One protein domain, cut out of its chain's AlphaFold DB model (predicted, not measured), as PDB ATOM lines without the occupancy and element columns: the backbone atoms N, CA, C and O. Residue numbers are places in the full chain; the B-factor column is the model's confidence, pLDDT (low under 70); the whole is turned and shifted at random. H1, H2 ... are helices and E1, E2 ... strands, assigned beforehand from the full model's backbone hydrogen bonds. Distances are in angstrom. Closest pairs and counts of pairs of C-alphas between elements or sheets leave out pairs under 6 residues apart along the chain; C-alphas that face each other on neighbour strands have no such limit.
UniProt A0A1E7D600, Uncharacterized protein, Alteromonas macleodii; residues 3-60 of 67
ATOM      1  N   ALA A   3      44.103 -30.145 -35.110       94.38
ATOM      2  CA  ALA A   3      43.385 -30.588 -36.293       94.38
ATOM      3  C   ALA A   3      42.158 -29.686 -36.479       94.38
ATOM      4  O   ALA A   3      41.193 -29.785 -35.723       94.38
ATOM      5  N   GLN A   4      42.199 -28.792 -37.463       93.69
ATOM      6  CA  GLN A   4      41.118 -27.849 -37.746       93.69
ATOM      7  C   GLN A   4      40.173 -28.442 -38.789       93.69
ATOM      8  O   GLN A   4      40.627 -28.848 -39.858       93.69
ATOM      9  N   GLU A   5      38.873 -28.483 -38.511       93.38
ATOM     10  CA  GLU A   5      37.886 -28.940 -39.491       93.38
ATOM     11  C   GLU A   5      37.889 -28.041 -40.739       93.38
ATOM     12  O   GLU A   5      37.983 -26.812 -40.651       93.38
ATOM     13  N   SER A   6      37.806 -28.669 -41.908       89.19
ATOM     14  CA  SER A   6      37.661 -28.003 -43.194       89.19
ATOM     15  C   SER A   6      36.293 -27.336 -43.286       89.19
ATOM     16  O   SER A   6      35.267 -27.963 -43.042       89.19
ATOM     17  N   ILE A   7      36.278 -26.073 -43.716       85.62
ATOM     18  CA  ILE A   7      35.031 -25.342 -43.988       85.62
ATOM     19  C   ILE A   7      34.288 -25.972 -45.174       85.62
ATOM     20  O   ILE A   7      33.065 -26.046 -45.177       85.62
ATOM     21  N   ALA A   8      35.033 -26.418 -46.188       87.44
ATOM     22  CA  ALA A   8      34.463 -26.957 -47.418       87.44
ATOM     23  C   ALA A   8      34.009 -28.417 -47.271       87.44
ATOM     24  O   ALA A   8      33.127 -28.867 -47.998       87.44
ATOM     25  N   GLU A   9      34.618 -29.166 -46.348       89.25
ATOM     26  CA  GLU A   9      34.426 -30.610 -46.222       89.25
ATOM     27  C   GLU A   9      34.222 -31.011 -44.751       89.25
ATOM     28  O   GLU A   9      35.193 -31.359 -44.069       89.25
ATOM     29  N   PRO A  10      32.971 -30.999 -44.253       90.19
ATOM     30  CA  PRO A  10      32.659 -31.423 -42.893       90.19
ATOM     31  C   PRO A  10      33.219 -32.814 -42.572       90.19
ATOM     32  O   PRO A  10      33.247 -33.706 -43.427       90.19
ATOM     33  N   LEU A  11      33.660 -33.008 -41.328       91.25
ATOM     34  CA  LEU A  11      34.326 -34.217 -40.826       91.25
ATOM     35  C   LEU A  11      35.680 -34.540 -41.479       91.25
ATOM     36  O   LEU A  11      36.250 -35.612 -41.228       91.25
ATOM     37  N   LYS A  12      36.229 -33.621 -42.277       94.25
ATOM     38  CA  LYS A  12      37.626 -33.661 -42.701       94.25
ATOM     39  C   LYS A  12      38.412 -32.534 -42.047       94.25
ATOM     40  O   LYS A  12      37.911 -31.434 -41.868       94.25
ATOM     41  N   PHE A  13      39.662 -32.812 -41.703       94.69
ATOM     42  CA  PHE A  13      40.497 -31.948 -40.880       94.69
ATOM     43  C   PHE A  13      41.833 -31.667 -41.555       94.69
ATOM     44  O   PHE A  13      42.437 -32.568 -42.138       94.69
ATOM     45  N   VAL A  14      42.312 -30.435 -41.424       93.62
ATOM     46  CA  VAL A  14      43.669 -30.015 -41.770       93.62
ATOM     47  C   VAL A  14      44.524 -30.037 -40.508       93.62
ATOM     48  O   VAL A  14      44.094 -29.603 -39.442       93.62
ATOM     49  N   VAL A  15      45.762 -30.512 -40.625       92.19
ATOM     50  CA  VAL A  15      46.740 -30.438 -39.531       92.19
ATOM     51  C   VAL A  15      47.406 -29.076 -39.533       92.19
ATOM     52  O   VAL A  15      47.990 -28.676 -40.543       92.19
ATOM     53  N   VAL A  16      47.371 -28.418 -38.380       90.75
ATOM     54  CA  VAL A  16      48.082 -27.176 -38.101       90.75
ATOM     55  C   VAL A  16      49.087 -27.422 -36.976       90.75
ATOM     56  O   VAL A  16      48.740 -27.844 -35.867       90.75
ATOM     57  N   ALA A  17      50.355 -27.158 -37.270       88.00
ATOM     58  CA  ALA A  17      51.431 -27.134 -36.290       88.00
ATOM     59  C   ALA A  17      51.806 -25.680 -36.003       88.00
ATOM     60  O   ALA A  17      52.016 -24.906 -36.931       88.00
ATOM     61  N   ILE A  18      51.899 -25.309 -34.730       88.00
ATOM     62  CA  ILE A  18      52.315 -23.966 -34.316       88.00
ATOM     63  C   ILE A  18      53.710 -24.087 -33.722       88.00
ATOM     64  O   ILE A  18      53.924 -24.858 -32.786       88.00
ATOM     65  N   ASN A  19      54.661 -23.337 -34.270       87.31
ATOM     66  CA  ASN A  19      55.962 -23.169 -33.644       87.31
ATOM     67  C   ASN A  19      55.804 -22.199 -32.469       87.31
ATOM     68  O   ASN A  19      55.507 -21.024 -32.669       87.31
ATOM     69  N   SER A  20      56.004 -22.682 -31.245       87.88
ATOM     70  CA  SER A  20      55.822 -21.885 -30.027       87.88
ATOM     71  C   SER A  20      56.808 -20.721 -29.904       87.88
ATOM     72  O   SER A  20      56.480 -19.716 -29.281       87.88
ATOM     73  N   ASN A  21      57.991 -20.825 -30.510       93.62
ATOM     74  CA  ASN A  21      59.024 -19.795 -30.418       93.62
ATOM     75  C   ASN A  21      58.738 -18.635 -31.372       93.62
ATOM     76  O   ASN A  21      58.888 -17.476 -31.006       93.62
ATOM     77  N   THR A  22      58.325 -18.948 -32.602       95.50
ATOM     78  CA  THR A  22      58.087 -17.935 -33.644       95.50
ATOM     79  C   THR A  22      56.625 -17.525 -33.764       95.50
ATOM     80  O   THR A  22      56.324 -16.589 -34.498       95.50
ATOM     81  N   GLN A  23      55.716 -18.238 -33.091       91.75
ATOM     82  CA  GLN A  23      54.263 -18.106 -33.240       91.75
ATOM     83  C   GLN A  23      53.780 -18.320 -34.688       91.75
ATOM     84  O   GLN A  23      52.681 -17.914 -35.058       91.75
ATOM     85  N   MET A  24      54.588 -18.981 -35.526       93.00
ATOM     86  CA  MET A  24      54.220 -19.293 -36.906       93.00
ATOM     87  C   MET A  24      53.420 -20.591 -36.973       93.00
ATOM     88  O   MET A  24      53.828 -21.619 -36.425       93.00
ATOM     89  N   ALA A  25      52.298 -20.542 -37.688       89.62
ATOM     90  CA  ALA A  25      51.477 -21.702 -37.992       89.62
ATOM     91  C   ALA A  25      51.872 -22.311 -39.347       89.62
ATOM     92  O   ALA A  25      52.049 -21.605 -40.339       89.62
ATOM     93  N   TYR A  26      51.958 -23.635 -39.390       89.81
ATOM     94  CA  TYR A  26      52.271 -24.426 -40.573       89.81
ATOM     95  C   TYR A  26      51.133 -25.402 -40.840       89.81
ATOM     96  O   TYR A  26      50.682 -26.098 -39.931       89.81
ATOM     97  N   ALA A  27      50.703 -25.486 -42.096       90.25
ATOM     98  CA  ALA A  27      49.696 -26.436 -42.550       90.25
ATOM     99  C   ALA A  27      50.188 -27.174 -43.796       90.25
ATOM    100  O   ALA A  27      50.999 -26.659 -44.569       90.25
ATOM    101  N   LYS A  28      49.707 -28.402 -43.997       89.75
ATOM    102  CA  LYS A  28      50.124 -29.225 -45.136       89.75
ATOM    103  C   LYS A  28      49.281 -28.908 -46.371       89.75
ATOM    104  O   LYS A  28      48.057 -28.978 -46.310       89.75
ATOM    105  N   ARG A  29      49.941 -28.634 -47.499       91.19
ATOM    106  CA  ARG A  29      49.318 -28.433 -48.818       91.19
ATOM    107  C   ARG A  29      49.469 -29.652 -49.722       91.19
ATOM    108  O   ARG A  29      50.403 -30.446 -49.561       91.19
ATOM    109  N   HIS A  30      48.550 -29.801 -50.669       90.50
ATOM    110  CA  HIS A  30      48.720 -30.713 -51.792       90.50
ATOM    111  C   HIS A  30      49.911 -30.260 -52.646       90.50
ATOM    112  O   HIS A  30      50.104 -29.078 -52.892       90.50
ATOM    113  N   GLY A  31      50.716 -31.206 -53.135       88.31
ATOM    114  CA  GLY A  31      51.876 -30.867 -53.972       88.31
ATOM    115  C   GLY A  31      51.533 -30.477 -55.416       88.31
ATOM    116  O   GLY A  31      52.420 -30.052 -56.143       88.31
ATOM    117  N   ARG A  32      50.281 -30.680 -55.856       90.38
ATOM    118  CA  ARG A  32      49.849 -30.495 -57.258       90.38
ATOM    119  C   ARG A  32      48.727 -29.474 -57.451       90.38
ATOM    120  O   ARG A  32      48.485 -29.075 -58.581       90.38
ATOM    121  N   ILE A  33      48.032 -29.100 -56.381       89.31
ATOM    122  CA  ILE A  33      46.917 -28.146 -56.400       89.31
ATOM    123  C   ILE A  33      47.084 -27.186 -55.228       89.31
ATOM    124  O   ILE A  33      47.668 -27.566 -54.210       89.31
ATOM    125  N   ASP A  34      46.578 -25.964 -55.365       88.81
ATOM    126  CA  ASP A  34      46.756 -24.903 -54.370       88.81
ATOM    127  C   ASP A  34      45.784 -25.022 -53.178       88.81
ATOM    128  O   ASP A  34      45.175 -24.052 -52.731       88.81
ATOM    129  N   GLU A  35      45.669 -26.221 -52.607       89.69
ATOM    130  CA  GLU A  35      44.732 -26.537 -51.524       89.69
ATOM    131  C   GLU A  35      45.420 -27.217 -50.333       89.69
ATOM    132  O   GLU A  35      46.479 -27.847 -50.453       89.69
ATOM    133  N   LEU A  36      44.803 -27.099 -49.155       91.69
ATOM    134  CA  LEU A  36      45.233 -27.792 -47.939       91.69
ATOM    135  C   LEU A  36      44.847 -29.271 -48.009       91.69
ATOM    136  O   LEU A  36      43.769 -29.611 -48.481       91.69
ATOM    137  N   ILE A  37      45.708 -30.152 -47.493       92.69
ATOM    138  CA  ILE A  37      45.351 -31.569 -47.373       92.69
ATOM    139  C   ILE A  37      44.379 -31.736 -46.211       92.69
ATOM    140  O   ILE A  37      44.693 -31.372 -45.075       92.69
ATOM    141  N   THR A  38      43.231 -32.342 -46.502       94.00
ATOM    142  CA  THR A  38      42.224 -32.718 -45.513       94.00
ATOM    143  C   THR A  38      42.239 -34.232 -45.271       94.00
ATOM    144  O   THR A  38      42.499 -35.038 -46.170       94.00
ATOM    145  N   TRP A  39      41.963 -34.654 -44.038       94.88
ATOM    146  CA  TRP A  39      41.852 -36.066 -43.660       94.88
ATOM    147  C   TRP A  39      40.602 -36.310 -42.829       94.88
ATOM    148  O   TRP A  39      40.262 -35.505 -41.968       94.88
ATOM    149  N   ARG A  40      39.971 -37.476 -42.994       95.50
ATOM    150  CA  ARG A  40      39.078 -37.988 -41.948       95.50
ATOM    151  C   ARG A  40      39.867 -38.201 -40.652       95.50
ATOM    152  O   ARG A  40      41.046 -38.564 -40.693       95.50
ATOM    153  N   LEU A  41      39.203 -38.004 -39.515       94.06
ATOM    154  CA  LEU A  41      39.833 -38.029 -38.193       94.06
ATOM    155  C   LEU A  41      40.539 -39.361 -37.870       94.06
ATOM    156  O   LEU A  41      41.629 -39.360 -37.305       94.06
ATOM    157  N   ASP A  42      39.954 -40.487 -38.277       95.38
ATOM    158  CA  ASP A  42      40.509 -41.840 -38.123       95.38
ATOM    159  C   ASP A  42      41.846 -42.015 -38.866       95.38
ATOM    160  O   ASP A  42      42.852 -42.452 -38.296       95.38
ATOM    161  N   ASN A  43      41.881 -41.616 -40.136       95.88
ATOM    162  CA  ASN A  43      43.085 -41.642 -40.960       95.88
ATOM    163  C   ASN A  43      44.146 -40.679 -40.430       95.88
ATOM    164  O   ASN A  43      45.331 -41.021 -40.415       95.88
ATOM    165  N   LEU A  44      43.724 -39.501 -39.967       94.50
ATOM    166  CA  LEU A  44      44.625 -38.536 -39.362       94.50
ATOM    167  C   LEU A  44      45.281 -39.113 -38.104       94.50
ATOM    168  O   LEU A  44      46.506 -39.161 -38.031       94.50
ATOM    169  N   ALA A  45      44.488 -39.625 -37.161       94.94
ATOM    170  CA  ALA A  45      44.985 -40.239 -35.931       94.94
ATOM    171  C   ALA A  45      46.002 -41.356 -36.218       94.94
ATOM    172  O   ALA A  45      47.064 -41.408 -35.597       94.94
ATOM    173  N   LYS A  46      45.725 -42.211 -37.213       96.31
ATOM    174  CA  LYS A  46      46.649 -43.266 -37.655       96.31
ATOM    175  C   LYS A  46      47.987 -42.703 -38.145       96.31
ATOM    176  O   LYS A  46      49.038 -43.238 -37.789       96.31
ATOM    177  N   ILE A  47      47.963 -41.649 -38.963       92.94
ATOM    178  CA  ILE A  47      49.174 -41.002 -39.490       92.94
ATOM    179  C   ILE A  47      49.964 -40.352 -38.351       92.94
ATOM    180  O   ILE A  47      51.162 -40.588 -38.235       92.94
ATOM    181  N   LEU A  48      49.301 -39.580 -37.490       92.44
ATOM    182  CA  LEU A  48      49.953 -38.878 -36.385       92.44
ATOM    183  C   LEU A  48      50.614 -39.851 -35.403       92.44
ATOM    184  O   LEU A  48      51.783 -39.676 -35.062       92.44
ATOM    185  N   LYS A  49      49.922 -40.940 -35.050       95.62
ATOM    186  CA  LYS A  49      50.478 -42.010 -34.212       95.62
ATOM    187  C   LYS A  49      51.733 -42.633 -34.827       95.62
ATOM    188  O   LYS A  49      52.708 -42.867 -34.123       95.62
ATOM    189  N   LYS A  50      51.741 -42.871 -36.145       96.19
ATOM    190  CA  LYS A  50      52.921 -43.393 -36.861       96.19
ATOM    191  C   LYS A  50      54.133 -42.453 -36.756       96.19
ATOM    192  O   LYS A  50      55.263 -42.923 -36.827       96.19
ATOM    193  N   HIS A  51      53.902 -41.152 -36.591       92.81
ATOM    194  CA  HIS A  51      54.942 -40.129 -36.479       92.81
ATOM    195  C   HIS A  51      55.287 -39.741 -35.029       92.81
ATOM    196  O   HIS A  51      55.978 -38.748 -34.830       92.81
ATOM    197  N   GLY A  52      54.844 -40.514 -34.030       94.81
ATOM    198  CA  GLY A  52      55.220 -40.295 -32.627       94.81
ATOM    199  C   GLY A  52      54.507 -39.117 -31.962       94.81
ATOM    200  O   GLY A  52      55.040 -38.513 -31.042       94.81
ATOM    201  N   VAL A  53      53.324 -38.751 -32.452       92.25
ATOM    202  CA  VAL A  53      52.501 -37.707 -31.835       92.25
ATOM    203  C   VAL A  53      51.657 -38.340 -30.735       92.25
ATOM    204  O   VAL A  53      50.782 -39.155 -31.029       92.25
ATOM    205  N   ASP A  54      51.895 -37.931 -29.491       94.06
ATOM    206  CA  ASP A  54      51.215 -38.493 -28.316       94.06
ATOM    207  C   ASP A  54      49.756 -38.039 -28.198       94.06
ATOM    208  O   ASP A  54      48.882 -38.808 -27.796       94.06
ATOM    209  N   SER A  55      49.471 -36.788 -28.572       93.00
ATOM    210  CA  SER A  55      48.121 -36.231 -28.551       93.00
ATOM    211  C   SER A  55      47.932 -35.103 -29.568       93.00
ATOM    212  O   SER A  55      48.868 -34.422 -30.009       93.00
ATOM    213  N   PHE A  56      46.679 -34.905 -29.965       93.06
ATOM    214  CA  PHE A  56      46.258 -33.775 -30.776       93.06
ATOM    215  C   PHE A  56      44.832 -33.376 -30.401       93.06
ATOM    216  O   PHE A  56      44.041 -34.205 -29.956       93.06
ATOM    217  N   GLU A  57      44.517 -32.103 -30.594       94.31
ATOM    218  CA  GLU A  57      43.193 -31.548 -30.329       94.31
ATOM    219  C   GLU A  57      42.470 -31.299 -31.646       94.31
ATOM    220  O   GLU A  57      43.095 -30.947 -32.649       94.31
ATOM    221  N   THR A  58      41.149 -31.468 -31.645       93.56
ATOM    222  CA  THR A  58      40.309 -31.097 -32.788       93.56
ATOM    223  C   THR A  58      39.643 -29.760 -32.519       93.56
ATOM    224  O   THR A  58      39.210 -29.486 -31.401       93.56
ATOM    225  N   GLN A  59      39.568 -28.923 -33.547       92.50
ATOM    226  CA  GLN A  59      38.835 -27.668 -33.511       92.50
ATOM    227  C   GLN A  59      37.841 -27.646 -34.662       92.50
ATOM    228  O   GLN A  59      38.201 -27.825 -35.825       92.50
ATOM    229  N   TYR A  60      36.580 -27.415 -34.323       89.62
ATOM    230  CA  TYR A  60      35.537 -27.137 -35.298       89.62
ATOM    231  C   TYR A  60      35.641 -25.677 -35.726       89.62
ATOM    232  O   TYR A  60      35.968 -24.802 -34.915       89.62
TER     233      TYR A  60
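Overview. This is residues 3 to 60 of the 67 residues of an uncharacterized protein of Alteromonas macleodii (UniProt A0A1E7D600). A small twisted sheet of four strands has one helix, H1, packed over one face and running along the long strand E2. The hairpin tip, residues 19 to 24, sticks out, and a long loop, residues 28 to 40, leads from the edge strand E3 to H1. The printed part has 58 residues, with E1, E2, E3, H1 and E4 in that order along it; the sheet is mixed, in the order E3, E2, E1, E4. The class is mixed, helices and strands, with 26 residues, under half, in named elements. The whole is compact, with a radius of gyration of the C-alphas of 11.7 A and spans of 30 by 24 by 23 A.

Along the chain. E1, residues 3 to 5, begins at C-alpha 3 (43.385, -30.588, -36.293) and is 6.6 A long. E2, residues 12 to 18, is 19.5 A long. E3 is residues 25 to 27. H1, residues 41 to 50, is 14.2 A long. E4, residues 57 to 59, ends at C-alpha 59 (38.835, -27.668, -33.511).

Arrangement. E1, E2 and E3 form a meander, each strand the antiparallel neighbour of the one before. In the hairpin E1 and E2, N 4 and O 14 are 2.9 A apart; in the hairpin E2 and E3, N 26 and O 17 are 2.8 A apart. The pairing is staggered: E2 pairs with E1 over residues 13 to 15 and with E3 over 16 to 18. E4 is parallel to E1, with N 3 and O 57 at 2.8 A. E3, H1 and E4 form a split strand-helix-strand unit, two strands of one sheet that follow each other among the strands, with a helix between them along the chain and E2 and E1 between them in the sheet; its crossover is right-handed. H1 is on the sheet, in two layers, at a height of 10.7 A, with C-alphas 12 and 41 the closest to E2 at 6.7 A. Every O i to N i+4 pair in H1 is within hydrogen-bond range.

Size, cuts and confidence. The C-alphas farthest apart, of Pro 10 and Asn 21, are 31.4 A apart. The printed part has no cut, and the link from E3 to H1 is long. No printed residue is under 70 in pLDDT.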